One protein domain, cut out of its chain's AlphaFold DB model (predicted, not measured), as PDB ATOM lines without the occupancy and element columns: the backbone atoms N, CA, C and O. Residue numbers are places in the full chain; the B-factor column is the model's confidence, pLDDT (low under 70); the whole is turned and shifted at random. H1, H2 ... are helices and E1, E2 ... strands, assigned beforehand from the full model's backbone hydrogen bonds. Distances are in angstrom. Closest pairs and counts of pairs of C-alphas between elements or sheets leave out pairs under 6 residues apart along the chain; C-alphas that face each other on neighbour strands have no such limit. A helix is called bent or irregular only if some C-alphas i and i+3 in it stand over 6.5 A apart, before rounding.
ATOM      1  N   SER A 380      93.861  21.663  -6.114       94.31
ATOM      2  CA  SER A 380      92.868  21.007  -6.977       94.31
ATOM      3  C   SER A 380      93.091  21.371  -8.446       94.31
ATOM      4  O   SER A 380      93.410  22.519  -8.746       94.31
ATOM      5  N   VAL A 381      92.903  20.410  -9.355       94.50
ATOM      6  CA  VAL A 381      93.157  20.525 -10.804       94.50
ATOM      7  C   VAL A 381      91.869  20.283 -11.589       94.50
ATOM      8  O   VAL A 381      91.151  19.318 -11.321       94.50
ATOM      9  N   ARG A 382      91.582  21.126 -12.590       94.06
ATOM     10  CA  ARG A 382      90.504  20.907 -13.573       94.06
ATOM     11  C   ARG A 382      90.936  21.328 -14.974       94.06
ATOM     12  O   ARG A 382      91.601  22.347 -15.121       94.06
ATOM     13  N   PHE A 383      90.508  20.594 -15.996       93.50
ATOM     14  CA  PHE A 383      90.695  20.952 -17.405       93.50
ATOM     15  C   PHE A 383      89.585  20.349 -18.273       93.50
ATOM     16  O   PHE A 383      88.989  19.338 -17.907       93.50
ATOM     17  N   ASP A 384      89.310  20.986 -19.412       90.50
ATOM     18  CA  ASP A 384      88.255  20.627 -20.371       90.50
ATOM     19  C   ASP A 384      88.802  20.221 -21.755       90.50
ATOM     20  O   ASP A 384      88.035  19.826 -22.635       90.50
ATOM     21  N   LYS A 385      90.126  20.309 -21.952       91.19
ATOM     22  CA  LYS A 385      90.846  19.995 -23.194       91.19
ATOM     23  C   LYS A 385      92.181  19.325 -22.887       91.19
ATOM     24  O   LYS A 385      92.889  19.759 -21.980       91.19
ATOM     25  N   LEU A 386      92.551  18.329 -23.688       92.50
ATOM     26  CA  LEU A 386      93.872  17.702 -23.653       92.50
ATOM     27  C   LEU A 386      94.256  17.157 -25.040       92.50
ATOM     28  O   LEU A 386      93.379  16.799 -25.823       92.50
ATOM     29  N   LYS A 387      95.558  17.071 -25.318       91.50
ATOM     30  CA  LYS A 387      96.166  16.360 -26.454       91.50
ATOM     31  C   LYS A 387      97.040  15.232 -25.898       91.50
ATOM     32  O   LYS A 387      97.699  15.420 -24.876       91.50
ATOM     33  N   ILE A 388      97.063  14.081 -26.563       91.69
ATOM     34  CA  ILE A 388      98.013  13.003 -26.265       91.69
ATOM     35  C   ILE A 388      99.298  13.255 -27.070       91.69
ATOM     36  O   ILE A 388      99.228  13.638 -28.237       91.69
ATOM     37  N   ILE A 389     100.460  13.071 -26.445       90.00
ATOM     38  CA  ILE A 389     101.778  13.137 -27.084       90.00
ATOM     39  C   ILE A 389     102.461  11.785 -26.882       90.00
ATOM     40  O   ILE A 389     102.638  11.336 -25.750       90.00
ATOM     41  N   THR A 390     102.826  11.141 -27.988       86.88
ATOM     42  CA  THR A 390     103.458   9.810 -28.032       86.88
ATOM     43  C   THR A 390     104.717   9.748 -28.891       86.88
ATOM     44  O   THR A 390     105.405   8.733 -28.872       86.88
ATOM     45  N   THR A 391     105.029  10.813 -29.637       81.31
ATOM     46  CA  THR A 391     106.197  10.886 -30.526       81.31
ATOM     47  C   THR A 391     106.803  12.287 -30.567       81.31
ATOM     48  O   THR A 391     106.150  13.291 -30.264       81.31
ATOM     49  N   SER A 392     108.066  12.365 -31.000       73.88
ATOM     50  CA  SER A 392     108.762  13.640 -31.205       73.88
ATOM     51  C   SER A 392     108.104  14.532 -32.265       73.88
ATOM     52  O   SER A 392     108.101  15.742 -32.074       73.88
ATOM     53  N   GLU A 393     107.484  13.980 -33.316       75.31
ATOM     54  CA  GLU A 393     106.715  14.756 -34.312       75.31
ATOM     55  C   GLU A 393     105.517  15.451 -33.638       75.31
ATOM     56  O   GLU A 393     105.411  16.677 -33.659       75.31
ATOM     57  N   GLN A 394     104.695  14.702 -32.891       79.56
ATOM     58  CA  GLN A 394     103.547  15.250 -32.153       79.56
ATOM     59  C   GLN A 394     103.933  16.310 -31.104       79.56
ATOM     60  O   GLN A 394     103.116  17.191 -30.793       79.56
ATOM     61  N   ARG A 395     105.151  16.209 -30.551       77.38
ATOM     62  CA  ARG A 395     105.771  17.175 -29.631       77.38
ATOM     63  C   ARG A 395     106.267  18.428 -30.358       77.38
ATOM     64  O   ARG A 395     106.061  19.519 -29.838       77.38
ATOM     65  N   ILE A 396     106.855  18.301 -31.549       72.31
ATOM     66  CA  ILE A 396     107.236  19.436 -32.407       72.31
ATOM     67  C   ILE A 396     105.980  20.197 -32.860       72.31
ATOM     68  O   ILE A 396     105.933  21.418 -32.732       72.31
ATOM     69  N   ASP A 397     104.914  19.496 -33.251       72.31
ATOM     70  CA  ASP A 397     103.610  20.110 -33.538       72.31
ATOM     71  C   ASP A 397     103.035  20.845 -32.323       72.31
ATOM     72  O   ASP A 397     102.461  21.930 -32.446       72.31
ATOM     73  N   ALA A 398     103.152  20.250 -31.133       70.50
ATOM     74  CA  ALA A 398     102.722  20.885 -29.893       70.50
ATOM     75  C   ALA A 398     103.561  22.138 -29.590       70.50
ATOM     76  O   ALA A 398     103.021  23.161 -29.171       70.50
ATOM     77  N   LEU A 399     104.863  22.097 -29.860       67.12
ATOM     78  CA  LEU A 399     105.749  23.238 -29.700       67.12
ATOM     79  C   LEU A 399     105.381  24.379 -30.664       67.12
ATOM     80  O   LEU A 399     105.180  25.506 -30.213       67.12
ATOM     81  N   ALA A 400     105.213  24.080 -31.955       66.00
ATOM     82  CA  ALA A 400     104.889  25.059 -32.991       66.00
ATOM     83  C   ALA A 400     103.521  25.733 -32.781       66.00
ATOM     84  O   ALA A 400     103.396  26.945 -32.946       66.00
ATOM     85  N   ASN A 401     102.494  24.968 -32.389       67.44
ATOM     86  CA  ASN A 401     101.122  25.480 -32.283       67.44
ATOM     87  C   ASN A 401     100.788  26.130 -30.929       67.44
ATOM     88  O   ASN A 401      99.897  26.976 -30.869       67.44
ATOM     89  N   TYR A 402     101.467  25.741 -29.844       62.56
ATOM     90  CA  TYR A 402     101.164  26.227 -28.488       62.56
ATOM     91  C   TYR A 402     102.274  27.112 -27.900       62.56
ATOM     92  O   TYR A 402     102.072  27.718 -26.849       62.56
ATOM     93  N   ASN A 403     103.425  27.226 -28.581       56.53
ATOM     94  CA  ASN A 403     104.605  27.969 -28.127       56.53
ATOM     95  C   ASN A 403     104.949  27.634 -26.663       56.53
ATOM     96  O   ASN A 403     105.020  28.506 -25.792       56.53
ATOM     97  N   ASN A 404     105.063  26.334 -26.371       61.91
ATOM     98  CA  ASN A 404     105.331  25.851 -25.023       61.91
ATOM     99  C   ASN A 404     106.842  25.937 -24.726       61.91
ATOM    100  O   ASN A 404     107.593  25.082 -25.199       61.91
ATOM    101  N   PRO A 405     107.311  26.899 -23.906       60.50
ATOM    102  CA  PRO A 405     108.739  27.073 -23.649       60.50
ATOM    103  C   PRO A 405     109.362  25.889 -22.896       60.50
ATOM    104  O   PRO A 405     110.574  25.704 -22.972       60.50
ATOM    105  N   LEU A 406     108.552  25.064 -22.218       64.06
ATOM    106  CA  LEU A 406     109.003  23.844 -21.537       64.06
ATOM    107  C   LEU A 406     109.387  22.723 -22.515       64.06
ATOM    108  O   LEU A 406     110.067  21.787 -22.116       64.06
ATOM    109  N   LEU A 407     108.959  22.810 -23.779       63.69
ATOM    110  CA  LEU A 407     109.326  21.869 -24.841       63.69
ATOM    111  C   LEU A 407     110.480  22.390 -25.723       63.69
ATOM    112  O   LEU A 407     110.889  21.692 -26.649       63.69
ATOM    113  N   THR A 408     111.020  23.586 -25.443       56.78
ATOM    114  CA  THR A 408     112.236  24.107 -26.099       56.78
ATOM    115  C   THR A 408     113.481  23.836 -25.258       56.78
ATOM    116  O   THR A 408     113.468  24.025 -24.043       56.78
ATOM    117  N   SER A 409     114.594  23.502 -25.909       51.34
ATOM    118  CA  SER A 409     115.924  23.511 -25.281       51.34
ATOM    119  C   SER A 409     116.438  24.938 -25.010       51.34
ATOM    120  O   SER A 409     117.189  25.176 -24.062       51.34
ATOM    121  N   GLU A 410     116.021  25.921 -25.813       43.09
ATOM    122  CA  GLU A 410     116.592  27.275 -25.790       43.09
ATOM    123  C   GLU A 410     116.125  28.134 -24.603       43.09
ATOM    124  O   GLU A 410     116.949  28.819 -23.990       43.09
ATOM    125  N   LEU A 411     114.849  28.074 -24.187       44.84
ATOM    126  CA  LEU A 411     114.397  28.850 -23.016       44.84
ATOM    127  C   LEU A 411     114.955  28.317 -21.686       44.84
ATOM    128  O   LEU A 411     115.154  29.096 -20.746       44.84
ATOM    129  N   LEU A 412     115.294  27.027 -21.610       47.06
ATOM    130  CA  LEU A 412     116.011  26.458 -20.465       47.06
ATOM    131  C   LEU A 412     117.407  27.091 -20.322       47.06
ATOM    132  O   LEU A 412     117.798  27.473 -19.221       47.06
ATOM    133  N   SER A 413     118.108  27.328 -21.438       42.69
ATOM    134  CA  SER A 413     119.451  27.940 -21.464       42.69
ATOM    135  C   SER A 413     119.518  29.328 -20.809       42.69
ATOM    136  O   SER A 413     120.505  29.663 -20.153       42.69
ATOM    137  N   SER A 414     118.463  30.137 -20.951       43.66
ATOM    138  CA  SER A 414     118.393  31.480 -20.347       43.66
ATOM    139  C   SER A 414     117.969  31.469 -18.871       43.66
ATOM    140  O   SER A 414     118.281  32.399 -18.124       43.66
ATOM    141  N   SER A 415     117.316  30.397 -18.413       50.47
ATOM    142  CA  SER A 415     116.866  30.223 -17.032       50.47
ATOM    143  C   SER A 415     117.784  29.254 -16.274       50.47
ATOM    144  O   SER A 415     117.449  28.097 -16.037       50.47
ATOM    145  N   LYS A 416     118.943  29.774 -15.825       43.81
ATOM    146  CA  LYS A 416     120.053  29.057 -15.142       43.81
ATOM    147  C   LYS A 416     119.683  28.006 -14.075       43.81
ATOM    148  O   LYS A 416     120.525  27.170 -13.763       43.81
ATOM    149  N   TYR A 417     118.477  28.051 -13.508       41.75
ATOM    150  CA  TYR A 417     117.999  27.128 -12.472       41.75
ATOM    151  C   TYR A 417     117.022  26.047 -12.972       41.75
ATOM    152  O   TYR A 417     116.908  25.015 -12.321       41.75
ATOM    153  N   LEU A 418     116.362  26.226 -14.125       44.69
ATOM    154  CA  LEU A 418     115.595  25.147 -14.774       44.69
ATOM    155  C   LEU A 418     116.503  24.249 -15.621       44.69
ATOM    156  O   LEU A 418     116.297  23.042 -15.639       44.69
ATOM    157  N   ALA A 419     117.580  24.793 -16.201       44.69
ATOM    158  CA  ALA A 419     118.626  24.011 -16.873       44.69
ATOM    159  C   ALA A 419     119.294  22.933 -15.984       44.69
ATOM    160  O   ALA A 419     119.924  22.013 -16.499       44.69
ATOM    161  N   GLN A 420     119.176  23.032 -14.652       41.66
ATOM    162  CA  GLN A 420     119.674  22.015 -13.715       41.66
ATOM    163  C   GLN A 420     118.685  20.856 -13.492       41.66
ATOM    164  O   GLN A 420     119.104  19.782 -13.066       41.66
ATOM    165  N   ALA A 421     117.402  21.022 -13.836       45.00
ATOM    166  CA  ALA A 421     116.393  19.960 -13.836       45.00
ATOM    167  C   ALA A 421     116.447  19.142 -15.147       45.00
ATOM    168  O   ALA A 421     115.468  19.055 -15.876       45.00
ATOM    169  N   GLN A 422     117.643  18.607 -15.428       48.94
ATOM    170  CA  GLN A 422     118.026  17.621 -16.453       48.94
ATOM    171  C   GLN A 422     117.248  17.631 -17.790       48.94
ATOM    172  O   GLN A 422     116.150  17.100 -17.913       48.94
ATOM    173  N   ASN A 423     117.925  18.126 -18.835       48.53
ATOM    174  CA  ASN A 423     117.450  18.338 -20.213       48.53
ATOM    175  C   ASN A 423     116.757  17.164 -20.950       48.53
ATOM    176  O   ASN A 423     116.275  17.393 -22.056       48.53
ATOM    177  N   ASN A 424     116.696  15.942 -20.414       60.19
ATOM    178  CA  ASN A 424     116.229  14.769 -21.168       60.19
ATOM    179  C   ASN A 424     114.713  14.523 -21.035       60.19
ATOM    180  O   ASN A 424     114.046  14.318 -22.046       60.19
ATOM    181  N   ASP A 425     114.138  14.617 -19.831       68.12
ATOM    182  CA  ASP A 425     112.744  14.196 -19.573       68.12
ATOM    183  C   ASP A 425     111.695  15.014 -20.354       68.12
ATOM    184  O   ASP A 425     110.645  14.502 -20.745       68.12
ATOM    185  N   LEU A 426     111.987  16.294 -20.615       71.81
ATOM    186  CA  LEU A 426     111.170  17.172 -21.465       71.81
ATOM    187  C   LEU A 426     111.528  17.048 -22.959       71.81
ATOM    188  O   LEU A 426     110.675  17.271 -23.824       71.81
ATOM    189  N   ALA A 427     112.769  16.664 -23.275       65.75
ATOM    190  CA  ALA A 427     113.235  16.450 -24.644       65.75
ATOM    191  C   ALA A 427     112.746  15.125 -25.254       65.75
ATOM    192  O   ALA A 427     112.770  14.989 -26.475       65.75
ATOM    193  N   GLU A 428     112.245  14.192 -24.445       73.25
ATOM    194  CA  GLU A 428     111.626  12.934 -24.889       73.25
ATOM    195  C   GLU A 428     110.204  12.760 -24.315       73.25
ATOM    196  O   GLU A 428     109.705  11.648 -24.173       73.25
ATOM    197  N   PHE A 429     109.526  13.868 -23.975       85.00
ATOM    198  CA  PHE A 429     108.245  13.825 -23.265       85.00
ATOM    199  C   PHE A 429     107.144  13.046 -24.010       85.00
ATOM    200  O   PHE A 429     106.593  13.513 -25.011       85.00
ATOM    201  N   THR A 430     106.742  11.925 -23.411       88.31
ATOM    202  CA  THR A 430     105.516  11.175 -23.711       88.31
ATOM    203  C   THR A 430     104.499  11.382 -22.586       88.31
ATOM    204  O   THR A 430     104.827  11.265 -21.400       88.31
ATOM    205  N   GLY A 431     103.242  11.680 -22.925       93.19
ATOM    206  CA  GLY A 431     102.220  12.001 -21.929       93.19
ATOM    207  C   GLY A 431     101.010  12.749 -22.478       93.19
ATOM    208  O   GLY A 431     100.646  12.635 -23.646       93.19
ATOM    209  N   LEU A 432     100.383  13.534 -21.608       93.69
ATOM    210  CA  LEU A 432      99.265  14.416 -21.929       93.69
ATOM    211  C   LEU A 432      99.735  15.869 -21.902       93.69
ATOM    212  O   LEU A 432     100.448  16.275 -20.986       93.69
ATOM    213  N   MET A 433      99.274  16.666 -22.860       92.69
ATOM    214  CA  MET A 433      99.382  18.121 -22.836       92.69
ATOM    215  C   MET A 433      97.993  18.722 -22.646       92.69
ATOM    216  O   MET A 433      97.089  18.497 -23.447       92.69
ATOM    217  N   VAL A 434      97.835  19.526 -21.604       93.12
ATOM    218  CA  VAL A 434      96.612  20.252 -21.267       93.12
ATOM    219  C   VAL A 434      96.857  21.743 -21.540       93.12
ATOM    220  O   VAL A 434      97.546  22.396 -20.755       93.12
ATOM    221  N   PRO A 435      96.328  22.315 -22.644       89.62
ATOM    222  CA  PRO A 435      96.645  23.692 -23.043       89.62
ATOM    223  C   PRO A 435      96.233  24.738 -22.003       89.62
ATOM    224  O   PRO A 435      96.907  25.750 -21.839       89.62
ATOM    225  N   ASN A 436      95.122  24.502 -21.301       91.25
ATOM    226  CA  ASN A 436      94.659  25.330 -20.192       91.25
ATOM    227  C   ASN A 436      94.074  24.430 -19.096       91.25
ATOM    228  O   ASN A 436      93.176  23.631 -19.360       91.25
ATOM    229  N   ALA A 437      94.553  24.599 -17.870       94.00
ATOM    230  CA  ALA A 437      93.985  24.030 -16.656       94.00
ATOM    231  C   ALA A 437      93.645  25.153 -15.669       94.00
ATOM    232  O   ALA A 437      94.298  26.194 -15.637       94.00
ATOM    233  N   SER A 438      92.640  24.927 -14.830       94.19
ATOM    234  CA  SER A 438      92.358  25.747 -13.655       94.19
ATOM    235  C   SER A 438      92.920  25.047 -12.422       94.19
ATOM    236  O   SER A 438      92.638  23.861 -12.208       94.19
ATOM    237  N   LEU A 439      93.703  25.773 -11.625       94.06
ATOM    238  CA  LEU A 439      94.155  25.331 -10.311       94.06
ATOM    239  C   LEU A 439      93.493  26.149  -9.204       94.06
ATOM    240  O   LEU A 439      93.401  27.372  -9.294       94.06
ATOM    241  N   GLU A 440      93.121  25.474  -8.119       94.06
ATOM    242  CA  GLU A 440      92.767  26.109  -6.847       94.06
ATOM    243  C   GLU A 440      93.900  25.847  -5.848       94.06
ATOM    244  O   GLU A 440      94.048  24.732  -5.349       94.06
ATOM    245  N   ILE A 441      94.729  26.864  -5.596       92.31
ATOM    246  CA  ILE A 441      95.935  26.771  -4.757       92.31
ATOM    247  C   ILE A 441      95.651  27.371  -3.370       92.31
ATOM    248  O   ILE A 441      95.334  28.562  -3.293       92.31
ATOM    249  N   PRO A 442      95.788  26.617  -2.264       89.62
ATOM    250  CA  PRO A 442      95.715  27.180  -0.916       89.62
ATOM    251  C   PRO A 442      96.850  28.182  -0.667       89.62
ATOM    252  O   PRO A 442      98.021  27.886  -0.895       89.62
ATOM    253  N   PHE A 443      96.511  29.378  -0.188       88.69
ATOM    254  CA  PHE A 443      97.459  30.466   0.046       88.69
ATOM    255  C   PHE A 443      96.960  31.386   1.166       88.69
ATOM    256  O   PHE A 443      95.884  31.968   1.043       88.69
ATOM    257  N   LYS A 444      97.728  31.550   2.256       81.75
ATOM    258  CA  LYS A 444      97.406  32.448   3.393       81.75
ATOM    259  C   LYS A 444      95.922  32.407   3.832       81.75
ATOM    260  O   LYS A 444      95.248  33.435   3.868       81.75
ATOM    261  N   ASN A 445      95.411  31.218   4.161       82.31
ATOM    262  CA  ASN A 445      94.027  30.980   4.619       82.31
ATOM    263  C   ASN A 445      92.918  31.345   3.602       82.31
ATOM    264  O   ASN A 445      91.766  31.567   3.975       82.31
ATOM    265  N   THR A 446      93.244  31.407   2.311       87.44
ATOM    266  CA  THR A 446      92.290  31.519   1.198       87.44
ATOM    267  C   THR A 446      92.741  30.617   0.044       87.44
ATOM    268  O   THR A 446      93.782  29.973   0.135       87.44
ATOM    269  N   HIS A 447      91.969  30.557  -1.038       87.62
ATOM    270  CA  HIS A 447      92.367  29.881  -2.274       87.62
ATOM    271  C   HIS A 447      92.647  30.909  -3.377       87.62
ATOM    272  O   HIS A 447      91.961  31.929  -3.480       87.62
ATOM    273  N   LEU A 448      93.666  30.634  -4.188       89.62
ATOM    274  CA  LEU A 448      93.975  31.324  -5.434       89.62
ATOM    275  C   LEU A 448      93.475  30.461  -6.592       89.62
ATOM    276  O   LEU A 448      94.019  29.388  -6.838       89.62
ATOM    277  N   SER A 449      92.449  30.936  -7.298       90.62
ATOM    278  CA  SER A 449      92.037  30.371  -8.584       90.62
ATOM    279  C   SER A 449      92.931  30.956  -9.676       90.62
ATOM    280  O   SER A 449      92.869  32.160  -9.937       90.62
ATOM    281  N   VAL A 450      93.776  30.126 -10.280       91.44
ATOM    282  CA  VAL A 450      94.765  30.535 -11.289       91.44
ATOM    283  C   VAL A 450      94.662  29.669 -12.534       91.44
ATOM    284  O   VAL A 450      94.316  28.488 -12.458       91.44
ATOM    285  N   THR A 451      94.997  30.249 -13.683       90.19
ATOM    286  CA  THR A 451      95.134  29.497 -14.929       90.19
ATOM    287  C   THR A 451      96.553  28.956 -15.023       90.19
ATOM    288  O   THR A 451      97.523  29.696 -14.854       90.19
ATOM    289  N   VAL A 452      96.676  27.671 -15.332       89.81
ATOM    290  CA  VAL A 452      97.920  27.073 -15.809       89.81
ATOM    291  C   VAL A 452      97.796  26.840 -17.296       89.81
ATOM    292  O   VAL A 452      96.794  26.295 -17.756       89.81
ATOM    293  N   LYS A 453      98.818  27.242 -18.042       87.69
ATOM    294  CA  LYS A 453      98.918  26.962 -19.472       87.69
ATOM    295  C   LYS A 453      99.917  25.847 -19.730       87.69
ATOM    296  O   LYS A 453     100.887  25.694 -18.984       87.69
ATOM    297  N   ASP A 454      99.658  25.111 -20.804       85.31
ATOM    298  CA  ASP A 454     100.542  24.099 -21.388       85.31
ATOM    299  C   ASP A 454     101.059  23.074 -20.363       85.31
ATOM    300  O   ASP A 454     102.245  22.751 -20.301       85.31
ATOM    301  N   LEU A 455     100.136  22.587 -19.528       91.44
ATOM    302  CA  LEU A 455     100.393  21.633 -18.457       91.44
ATOM    303  C   LEU A 455     100.687  20.245 -19.049       91.44
ATOM    304  O   LEU A 455      99.804  19.592 -19.602       91.44
ATOM    305  N   LEU A 456     101.930  19.801 -18.913       92.56
ATOM    306  CA  LEU A 456     102.424  18.483 -19.293       92.56
ATOM    307  C   LEU A 456     102.228  17.508 -18.126       92.56
ATOM    308  O   LEU A 456     102.601  17.820 -16.994       92.56
ATOM    309  N   ILE A 457     101.632  16.343 -18.391       94.19
ATOM    310  CA  ILE A 457     101.259  15.348 -17.374       94.19
ATOM    311  C   ILE A 457     101.619  13.936 -17.837       94.19
ATOM    312  O   ILE A 457     101.156  13.493 -18.888       94.19
ATOM    313  N   ASN A 458     102.367  13.193 -17.026       94.06
ATOM    314  CA  ASN A 458     102.477  11.739 -17.131       94.06
ATOM    315  C   ASN A 458     102.655  11.112 -15.729       94.06
ATOM    316  O   ASN A 458     102.505  11.789 -14.716       94.06
ATOM    317  N   ASN A 459     102.936   9.813 -15.645       92.88
ATOM    318  CA  ASN A 459     103.093   9.071 -14.387       92.88
ATOM    319  C   ASN A 459     104.401   9.364 -13.630       92.88
ATOM    320  O   ASN A 459     104.537   8.955 -12.475       92.88
ATOM    321  N   ASN A 460     105.353  10.048 -14.268       90.75
ATOM    322  CA  ASN A 460     106.674  10.362 -13.725       90.75
ATOM    323  C   ASN A 460     106.831  11.859 -13.405       90.75
ATOM    324  O   ASN A 460     107.586  12.199 -12.493       90.75
ATOM    325  N   MET A 461     106.106  12.741 -14.103       90.69
ATOM    326  CA  MET A 461     106.201  14.190 -13.930       90.69
ATOM    327  C   MET A 461     104.913  14.973 -14.245       90.69
ATOM    328  O   MET A 461     104.037  14.536 -14.993       90.69
ATOM    329  N   LEU A 462     104.856  16.190 -13.704       91.62
ATOM    330  CA  LEU A 462     103.871  17.236 -13.974       91.62
ATOM    331  C   LEU A 462     104.607  18.571 -14.148       91.62
ATOM    332  O   LEU A 462     105.274  19.003 -13.215       91.62
ATOM    333  N   ALA A 463     104.493  19.248 -15.288       90.50
ATOM    334  CA  ALA A 463     105.188  20.519 -15.533       90.50
ATOM    335  C   ALA A 463     104.286  21.538 -16.233       90.50
ATOM    336  O   ALA A 463     103.458  21.162 -17.053       90.50
ATOM    337  N   GLY A 464     104.430  22.829 -15.937       89.56
ATOM    338  CA  GLY A 464     103.584  23.861 -16.545       89.56
ATOM    339  C   GLY A 464     103.983  25.287 -16.172       89.56
ATOM    340  O   GLY A 464     104.944  25.507 -15.430       89.56
ATOM    341  N   LYS A 465     103.217  26.265 -16.672       87.81
ATOM    342  CA  LYS A 465     103.342  27.682 -16.290       87.81
ATOM    343  C   LYS A 465     102.053  28.190 -15.640       87.81
ATOM    344  O   LYS A 465     100.992  28.175 -16.261       87.81
ATOM    345  N   ILE A 466     102.141  28.616 -14.381       91.06
ATOM    346  CA  ILE A 466     101.047  29.227 -13.616       91.06
ATOM    347  C   ILE A 466     101.042  30.730 -13.886       91.06
ATOM    348  O   ILE A 466     102.053  31.394 -13.662       91.06
ATOM    349  N   GLU A 467      99.909  31.279 -14.317       89.75
ATOM    350  CA  GLU A 467      99.729  32.720 -14.485       89.75
ATOM    351  C   GLU A 467      98.993  33.307 -13.275       89.75
ATOM    352  O   GLU A 467      97.797  33.086 -13.069       89.75
ATOM    353  N   PHE A 468      99.718  34.081 -12.468       88.50
ATOM    354  CA  PHE A 468      99.166  34.819 -11.339       88.50
ATOM    355  C   PHE A 468      98.731  36.224 -11.789       88.50
ATOM    356  O   PHE A 468      99.592  37.033 -12.157       88.50
ATOM    357  N   PRO A 469      97.427  36.561 -11.735       81.81
ATOM    358  CA  PRO A 469      96.949  37.889 -12.105       81.81
ATOM    359  C   PRO A 469      97.380  38.929 -11.063       81.81
ATOM    360  O   PRO A 469      96.978  38.856  -9.893       81.81
ATOM    361  N   LEU A 470      98.173  39.916 -11.493       84.81
ATOM    362  CA  LEU A 470      98.614  41.016 -10.640       84.81
ATOM    363  C   LEU A 470      97.572  42.139 -10.621       84.81
ATOM    364  O   LEU A 470      97.069  42.574 -11.657       84.81
ATOM    365  N   PHE A 471      97.250  42.641  -9.429       82.50
ATOM    366  CA  PHE A 471      96.363  43.791  -9.272       82.50
ATOM    367  C   PHE A 471      97.163  45.102  -9.288       82.50
ATOM    368  O   PHE A 471      97.849  45.441  -8.317       82.50
ATOM    369  N   GLN A 472      97.033  45.867 -10.374       75.56
ATOM    370  CA  GLN A 472      97.621  47.202 -10.492       75.56
ATOM    371  C   GLN A 472      96.907  48.204  -9.566       75.56
ATOM    372  O   GLN A 472      95.680  48.253  -9.494       75.56
ATOM    373  N   GLY A 473      97.676  49.009  -8.829       66.62
ATOM    374  CA  GLY A 473      97.164  49.990  -7.865       66.62
ATOM    375  C   GLY A 473      98.290  50.839  -7.262       66.62
ATOM    376  O   GLY A 473      99.432  50.718  -7.691       66.62
ATOM    377  N   LYS A 474      97.984  51.666  -6.246       61.09
ATOM    378  CA  LYS A 474      98.946  52.583  -5.578       61.09
ATOM    379  C   LYS A 474     100.280  51.910  -5.219       61.09
ATOM    380  O   LYS A 474     100.273  50.717  -4.923       61.09
ATOM    381  N   SER A 475     101.369  52.683  -5.168       60.16
ATOM    382  CA  SER A 475     102.725  52.200  -4.842       60.16
ATOM    383  C   SER A 475     102.743  51.158  -3.717       60.16
ATOM    384  O   SER A 475     102.037  51.297  -2.715       60.16
ATOM    385  N   LEU A 476     103.527  50.106  -3.924       73.62
ATOM    386  CA  LEU A 476     103.858  49.081  -2.937       73.62
ATOM    387  C   LEU A 476     105.260  49.348  -2.380       73.62
ATOM    388  O   LEU A 476     106.018  50.121  -2.972       73.62
ATOM    389  N   ASP A 477     105.612  48.678  -1.283       76.06
ATOM    390  CA  ASP A 477     107.014  48.580  -0.876       76.06
ATOM    391  C   ASP A 477     107.789  47.722  -1.892       76.06
ATOM    392  O   ASP A 477     107.232  46.817  -2.525       76.06
ATOM    393  N   VAL A 478     109.089  47.986  -2.034       74.31
ATOM    394  CA  VAL A 478     109.963  47.283  -2.986       74.31
ATOM    395  C   VAL A 478     109.910  45.763  -2.757       74.31
ATOM    396  O   VAL A 478     110.143  45.282  -1.649       74.31
ATOM    397  N   GLY A 479     109.607  44.999  -3.812       75.06
ATOM    398  CA  GLY A 479     109.532  43.531  -3.777       75.06
ATOM    399  C   GLY A 479     108.193  42.937  -3.308       75.06
ATOM    400  O   GLY A 479     108.082  41.710  -3.189       75.06
ATOM    401  N   GLN A 480     107.172  43.761  -3.050       87.12
ATOM    402  CA  GLN A 480     105.802  43.289  -2.832       87.12
ATOM    403  C   GLN A 480     104.996  43.233  -4.136       87.12
ATOM    404  O   GLN A 480     105.091  44.106  -4.991       87.12
ATOM    405  N   VAL A 481     104.112  42.240  -4.226       88.19
ATOM    406  CA  VAL A 481     103.137  42.039  -5.302       88.19
ATOM    407  C   VAL A 481     101.725  41.901  -4.723       88.19
ATOM    408  O   VAL A 481     101.533  41.445  -3.589       88.19
ATOM    409  N   ARG A 482     100.711  42.284  -5.509       89.25
ATOM    410  CA  ARG A 482      99.289  42.113  -5.169       89.25
ATOM    411  C   ARG A 482      98.664  41.026  -6.030       89.25
ATOM    412  O   ARG A 482      98.461  41.236  -7.222       89.25
ATOM    413  N   LEU A 483      98.298  39.907  -5.415       88.50
ATOM    414  CA  LEU A 483      97.561  38.829  -6.072       88.50
ATOM    415  C   LEU A 483      96.054  39.045  -5.938       88.50
ATOM    416  O   LEU A 483      95.570  39.382  -4.852       88.50
ATOM    417  N   LYS A 484      95.298  38.799  -7.010       83.38
ATOM    418  CA  LYS A 484      93.832  38.757  -6.951       83.38
ATOM    419  C   LYS A 484      93.353  37.355  -6.547       83.38
ATOM    420  O   LYS A 484      93.627  36.382  -7.236       83.38
ATOM    421  N   ALA A 485      92.599  37.271  -5.454       84.00
ATOM    422  CA  ALA A 485      92.025  36.045  -4.900       84.00
ATOM    423  C   ALA A 485      90.494  36.177  -4.846       84.00
ATOM    424  O   ALA A 485      89.915  36.582  -3.834       84.00
ATOM    425  N   GLY A 486      89.832  35.933  -5.982       78.75
ATOM    426  CA  GLY A 486      88.413  36.250  -6.159       78.75
ATOM    427  C   GLY A 486      88.151  37.748  -5.955       78.75
ATOM    428  O   GLY A 486      88.654  38.578  -6.715       78.75
ATOM    429  N   ASN A 487      87.404  38.086  -4.899       82.50
ATOM    430  CA  ASN A 487      87.095  39.468  -4.505       82.50
ATOM    431  C   ASN A 487      88.092  40.064  -3.489       82.50
ATOM    432  O   ASN A 487      87.916  41.201  -3.059       82.50
ATOM    433  N   ARG A 488      89.120  39.315  -3.071       85.69
ATOM    434  CA  ARG A 488      90.161  39.779  -2.139       85.69
ATOM    435  C   ARG A 488      91.453  40.101  -2.887       85.69
ATOM    436  O   ARG A 488      91.770  39.477  -3.898       85.69
ATOM    437  N   ILE A 489      92.223  41.046  -2.355       88.25
ATOM    438  CA  ILE A 489      93.589  41.340  -2.799       88.25
ATOM    439  C   ILE A 489      94.537  40.851  -1.705       88.25
ATOM    440  O   ILE A 489      94.390  41.238  -0.547       88.25
ATOM    441  N   ILE A 490      95.505  40.010  -2.065       89.06
ATOM    442  CA  ILE A 490      96.537  39.522  -1.149       89.06
ATOM    443  C   ILE A 490      97.831  40.279  -1.430       89.06
ATOM    444  O   ILE A 490      98.387  40.168  -2.521       89.06
ATOM    445  N   VAL A 491      98.335  41.010  -0.434       90.44
ATOM    446  CA  VAL A 491      99.696  41.563  -0.469       90.44
ATOM    447  C   VAL A 491     100.682  40.476  -0.030       90.44
ATOM    448  O   VAL A 491     100.488  39.781   0.978       90.44
ATOM    449  N   THR A 492     101.726  40.265  -0.824       91.50
ATOM    450  CA  THR A 492     102.740  39.238  -0.572       91.50
ATOM    451  C   THR A 492     104.046  39.577  -1.290       91.50
ATOM    452  O   THR A 492     104.114  40.581  -1.983       91.50
ATOM    453  N   THR A 493     105.088  38.762  -1.138       90.44
ATOM    454  CA  THR A 493     106.343  38.885  -1.899       90.44
ATOM    455  C   THR A 493     106.528  37.691  -2.833       90.44
ATOM    456  O   THR A 493     105.970  36.617  -2.584       90.44
ATOM    457  N   ILE A 494     107.351  37.856  -3.873       87.44
ATOM    458  CA  ILE A 494     107.750  36.783  -4.804       87.44
ATOM    459  C   ILE A 494     108.321  35.580  -4.023       87.44
ATOM    460  O   ILE A 494     107.857  34.454  -4.190       87.44
ATOM    461  N   ASN A 495     109.209  35.833  -3.054       88.19
ATOM    462  CA  ASN A 495     109.800  34.803  -2.185       88.19
ATOM    463  C   ASN A 495     108.774  34.076  -1.292       88.19
ATOM    464  O   ASN A 495     109.024  32.953  -0.855       88.19
ATOM    465  N   GLN A 496     107.626  34.687  -0.974       90.50
ATOM    466  CA  GLN A 496     106.542  33.960  -0.306       90.50
ATOM    467  C   GLN A 496     105.812  33.054  -1.295       90.50
ATOM    468  O   GLN A 496     105.568  31.901  -0.968       90.50
ATOM    469  N   ILE A 497     105.498  33.547  -2.497       90.12
ATOM    470  CA  ILE A 497     104.811  32.761  -3.536       90.12
ATOM    471  C   ILE A 497     105.613  31.504  -3.868       90.12
ATOM    472  O   ILE A 497     105.065  30.406  -3.841       90.12
ATOM    473  N   GLN A 498     106.923  31.653  -4.077       89.00
ATOM    474  CA  GLN A 498     107.819  30.532  -4.346       89.00
ATOM    475  C   GLN A 498     107.795  29.489  -3.215       89.00
ATOM    476  O   GLN A 498     107.656  28.299  -3.483       89.00
ATOM    477  N   ARG A 499     107.870  29.933  -1.949       90.06
ATOM    478  CA  ARG A 499     107.837  29.043  -0.775       90.06
ATOM    479  C   ARG A 499     106.510  28.305  -0.631       90.06
ATOM    480  O   ARG A 499     106.534  27.106  -0.386       90.06
ATOM    481  N   GLU A 500     105.370  28.971  -0.817       91.06
ATOM    482  CA  GLU A 500     104.069  28.290  -0.726       91.06
ATOM    483  C   GLU A 500     103.893  27.247  -1.838       91.06
ATOM    484  O   GLU A 500     103.395  26.156  -1.576       91.06
ATOM    485  N   LEU A 501     104.360  27.522  -3.062       91.19
ATOM    486  CA  LEU A 501     104.321  26.539  -4.152       91.19
ATOM    487  C   LEU A 501     105.218  25.320  -3.866       91.19
ATOM    488  O   LEU A 501     104.795  24.189  -4.103       91.19
ATOM    489  N   MET A 502     106.404  25.527  -3.277       89.38
ATOM    490  CA  MET A 502     107.262  24.425  -2.813       89.38
ATOM    491  C   MET A 502     106.637  23.631  -1.655       89.38
ATOM    492  O   MET A 502     106.694  22.401  -1.656       89.38
ATOM    493  N   ASN A 503     105.978  24.304  -0.703       90.75
ATOM    494  CA  ASN A 503     105.222  23.649   0.373       90.75
ATOM    495  C   ASN A 503     104.101  22.757  -0.195       90.75
ATOM    496  O   ASN A 503     103.857  21.669   0.320       90.75
ATOM    497  N   GLN A 504     103.474  23.175  -1.301       90.12
ATOM    498  CA  GLN A 504     102.493  22.398  -2.070       90.12
ATOM    499  C   GLN A 504     103.132  21.373  -3.037       90.12
ATOM    500  O   GLN A 504     102.513  20.977  -4.027       90.12
ATOM    501  N   LYS A 505     104.363  20.919  -2.759       89.44
ATOM    502  CA  LYS A 505     105.078  19.851  -3.486       89.44
ATOM    503  C   LYS A 505     105.320  20.114  -4.978       89.44
ATOM    504  O   LYS A 505     105.533  19.161  -5.733       89.44
ATOM    505  N   LEU A 506     105.327  21.378  -5.404       86.19
ATOM    506  CA  LEU A 506     105.832  21.775  -6.719       86.19
ATOM    507  C   LEU A 506     107.336  22.045  -6.603       86.19
ATOM    508  O   LEU A 506     107.766  22.883  -5.811       86.19
ATOM    509  N   THR A 507     108.149  21.331  -7.374       76.88
ATOM    510  CA  THR A 507     109.610  21.505  -7.394       76.88
ATOM    511  C   THR A 507     110.044  22.501  -8.482       76.88
ATOM    512  O   THR A 507     109.231  22.970  -9.281       76.88
ATOM    513  N   ALA A 508     111.327  22.885  -8.480       66.19
ATOM    514  CA  ALA A 508     111.945  23.738  -9.508       66.19
ATOM    515  C   ALA A 508     111.157  25.025  -9.869       66.19
ATOM    516  O   ALA A 508     111.118  25.438 -11.026       66.19
ATOM    517  N   VAL A 509     110.509  25.661  -8.883       74.19
ATOM    518  CA  VAL A 509     109.649  26.831  -9.117       74.19
ATOM    519  C   VAL A 509     110.491  28.062  -9.467       74.19
ATOM    520  O   VAL A 509     111.198  28.588  -8.604       74.19
ATOM    521  N   ASN A 510     110.370  28.555 -10.701       78.75
ATOM    522  CA  ASN A 510     111.003  29.786 -11.186       78.75
ATOM    523  C   ASN A 510     109.944  30.863 -11.471       78.75
ATOM    524  O   ASN A 510     108.931  30.576 -12.107       78.75
ATOM    525  N   LEU A 511     110.177  32.099 -11.021       80.38
ATOM    526  CA  LEU A 511     109.211  33.202 -11.073       80.38
ATOM    527  C   LEU A 511     109.706  34.329 -11.987       80.38
ATOM    528  O   LEU A 511     110.795  34.860 -11.784       80.38
ATOM    529  N   VAL A 512     108.883  34.713 -12.965       81.00
ATOM    530  CA  VAL A 512     109.145  35.804 -13.915       81.00
ATOM    531  C   VAL A 512     108.039  36.849 -13.795       81.00
ATOM    532  O   VAL A 512     106.868  36.558 -14.044       81.00
ATOM    533  N   GLU A 513     108.402  38.066 -13.398       78.56
ATOM    534  CA  GLU A 513     107.475  39.191 -13.280       78.56
ATOM    535  C   GLU A 513     107.336  39.931 -14.620       78.56
ATOM    536  O   GLU A 513     108.326  40.312 -15.241       78.56
ATOM    537  N   LEU A 514     106.093  40.131 -15.060       80.62
ATOM    538  CA  LEU A 514     105.709  40.940 -16.218       80.62
ATOM    539  C   LEU A 514     104.773  42.077 -15.753       80.62
ATOM    540  O   LEU A 514     104.139  41.945 -14.705       80.62
ATOM    541  N   PRO A 515     104.589  43.166 -16.532       77.56
ATOM    542  CA  PRO A 515     103.861  44.370 -16.087       77.56
ATOM    543  C   PRO A 515     102.414  44.181 -15.581       77.56
ATOM    544  O   PRO A 515     101.859  45.080 -14.946       77.56
ATOM    545  N   SER A 516     101.775  43.046 -15.874       80.88
ATOM    546  CA  SER A 516     100.402  42.708 -15.461       80.88
ATOM    547  C   SER A 516     100.225  41.288 -14.898       80.88
ATOM    548  O   SER A 516      99.143  40.961 -14.405       80.88
ATOM    549  N   THR A 517     101.266  40.452 -14.933       84.25
ATOM    550  CA  THR A 517     101.187  39.018 -14.615       84.25
ATOM    551  C   THR A 517     102.500  38.550 -14.002       84.25
ATOM    552  O   THR A 517     103.571  38.901 -14.486       84.25
ATOM    553  N   LEU A 518     102.428  37.700 -12.982       86.81
ATOM    554  CA  LEU A 518     103.578  36.950 -12.484       86.81
ATOM    555  C   LEU A 518     103.462  35.509 -12.992       86.81
ATOM    556  O   LEU A 518     102.455  34.847 -12.742       86.81
ATOM    557  N   ILE A 519     104.464  35.028 -13.723       86.50
ATOM    558  CA  ILE A 519     104.490  33.666 -14.267       86.50
ATOM    559  C   ILE A 519     105.354  32.791 -13.361       86.50
ATOM    560  O   ILE A 519     106.512  33.122 -13.118       86.50
ATOM    561  N   ALA A 520     104.812  31.665 -12.892       87.56
ATOM    562  CA  ALA A 520     105.582  30.625 -12.214       87.56
ATOM    563  C   ALA A 520     105.729  29.399 -13.116       87.56
ATOM    564  O   ALA A 520     104.755  28.688 -13.362       87.56
ATOM    565  N   TYR A 521     106.943  29.129 -13.578       86.12
ATOM    566  CA  TYR A 521     107.292  27.846 -14.180       86.12
ATOM    567  C   TYR A 521     107.537  26.834 -13.065       86.12
ATOM    568  O   TYR A 521     108.185  27.172 -12.074       86.12
ATOM    569  N   PHE A 522     107.025  25.614 -13.207       87.25
ATOM    570  CA  PHE A 522     107.213  24.555 -12.216       87.25
ATOM    571  C   PHE A 522     107.359  23.185 -12.874       87.25
ATOM    572  O   PHE A 522     106.833  22.941 -13.962       87.25
ATOM    573  N   ILE A 523     108.018  22.278 -12.155       87.06
ATOM    574  CA  ILE A 523     108.071  20.845 -12.450       87.06
ATOM    575  C   ILE A 523     107.791  20.116 -11.136       87.06
ATOM    576  O   ILE A 523     108.281  20.518 -10.090       87.06
ATOM    577  N   LYS A 524     107.028  19.034 -11.142       89.12
ATOM    578  CA  LYS A 524     106.898  18.094 -10.027       89.12
ATOM    579  C   LYS A 524     107.246  16.712 -10.547       89.12
ATOM    580  O   LYS A 524     106.622  16.254 -11.498       89.12
ATOM    581  N   TYR A 525     108.184  16.049  -9.888       89.31
ATOM    582  CA  TYR A 525     108.482  14.641 -10.124       89.31
ATOM    583  C   TYR A 525     107.631  13.735  -9.229       89.31
ATOM    584  O   TYR A 525     107.071  14.168  -8.212       89.31
ATOM    585  N   ARG A 526     107.532  12.468  -9.627       87.25
ATOM    586  CA  ARG A 526     106.914  11.395  -8.849       87.25
ATOM    587  C   ARG A 526     107.657  11.214  -7.525       87.25
ATOM    588  O   ARG A 526     108.877  11.110  -7.512       87.25
TER     589      ARG A 526
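AT A GLANCE: This is residues 380 to 526 of the 528 residues of an uncharacterized protein of Sphingobacteriaceae bacterium (UniProt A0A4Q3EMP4). A twisted, sharply bent antiparallel sheet, in which E3 bends at residue 435 and E4 at residue 454, has H3 on one face and H1 on the opposite face. The small hairpin E6 and E7 crosses one end of this sheet, partly face to face with it as a loose sandwich, while H2 and the loop 415 to 430 lie off the sheet. The printed part has 147 residues with three named helices and nine named strands, in the order E1 E2 H1 H2 E3 E4 E5 E6 E7 H3 E8 E9; the class is mixed, helices and strands. The whole is compact, with a radius of gyration of the C-alphas of 15.7 A and spans of 48 by 33 by 28 A.

HOW THE PARTS SIT: In the branched sheet, E3, residues 431 to 443, has E1, residues 380 to 382, and E2, residues 387 to 389, on one side and E4, residues 446 to 457, on the other side. N 382 and O 438 are 3.0 A apart, N 387 and O 433 2.8 A, and N 439 and O 450 2.9 A, within hydrogen-bond range. E3 bends by 84 degrees at residue 435 and E4 by 93 degrees at residue 454. With E5, residues 461 to 469, they form a meander, each strand the antiparallel neighbour of the one before; N 456 and O 463 are 2.8 A apart. E9, residues 517 to 525, follows beside E5, with N 466 and O 520 2.8 A apart, and E8, residues 507 to 514, is an edge strand in a hairpin with E9, with N 512 and O 519 2.9 A apart. H3, residues 494 to 503, is on the sheet; its closest C-alphas to E8 are Gln 498 and Val 509, 6.3 A. H1, residues 392 to 402, is on the opposite face at a height of 9.6 A over the sheet, over E2 and E3, slantwise to the strands at 45 degrees to E3 on the local plane. E6, residues 480 to 485, and E7, residues 488 to 493, form a hairpin, with N 483 and O 490 2.9 A apart; this sheet and the large one make a sandwich, two sheets face to face, their strands at 82 degrees. The closest C-alphas of E4 and E6 are Leu 448 and Ala 485, 5.1 A. H2, residues 409 to 414, is not on the branched sheet and touches no helix. Every O i to N i+4 pair is within hydrogen-bond range in H1 and H3; H2 has 0 of 2, with 2 of 3 O i to N i+3 pairs.

IN THESE COORDINATES: E1 begins at C-alpha 380 (92.868, 21.007, -6.977), and E9 ends at C-alpha 525 (108.482, 14.641, -10.124). From first to last C-alpha, E3 is 29.1 A long, E4 26.2 A, E9 25.8 A, E5 25.5 A, E8 21.7 A and H1 15.0 A.

THE WHOLE: The two C-alphas farthest apart, those of Thr 391 and Lys 474, are 49.1 A apart. The printed part has no cut; the link from H2 to E3, 16 residues, is long. Mean pLDDT of the printed part is 79.7, with residues 399 to 425, 427, 473 to 475 and 508 under 70.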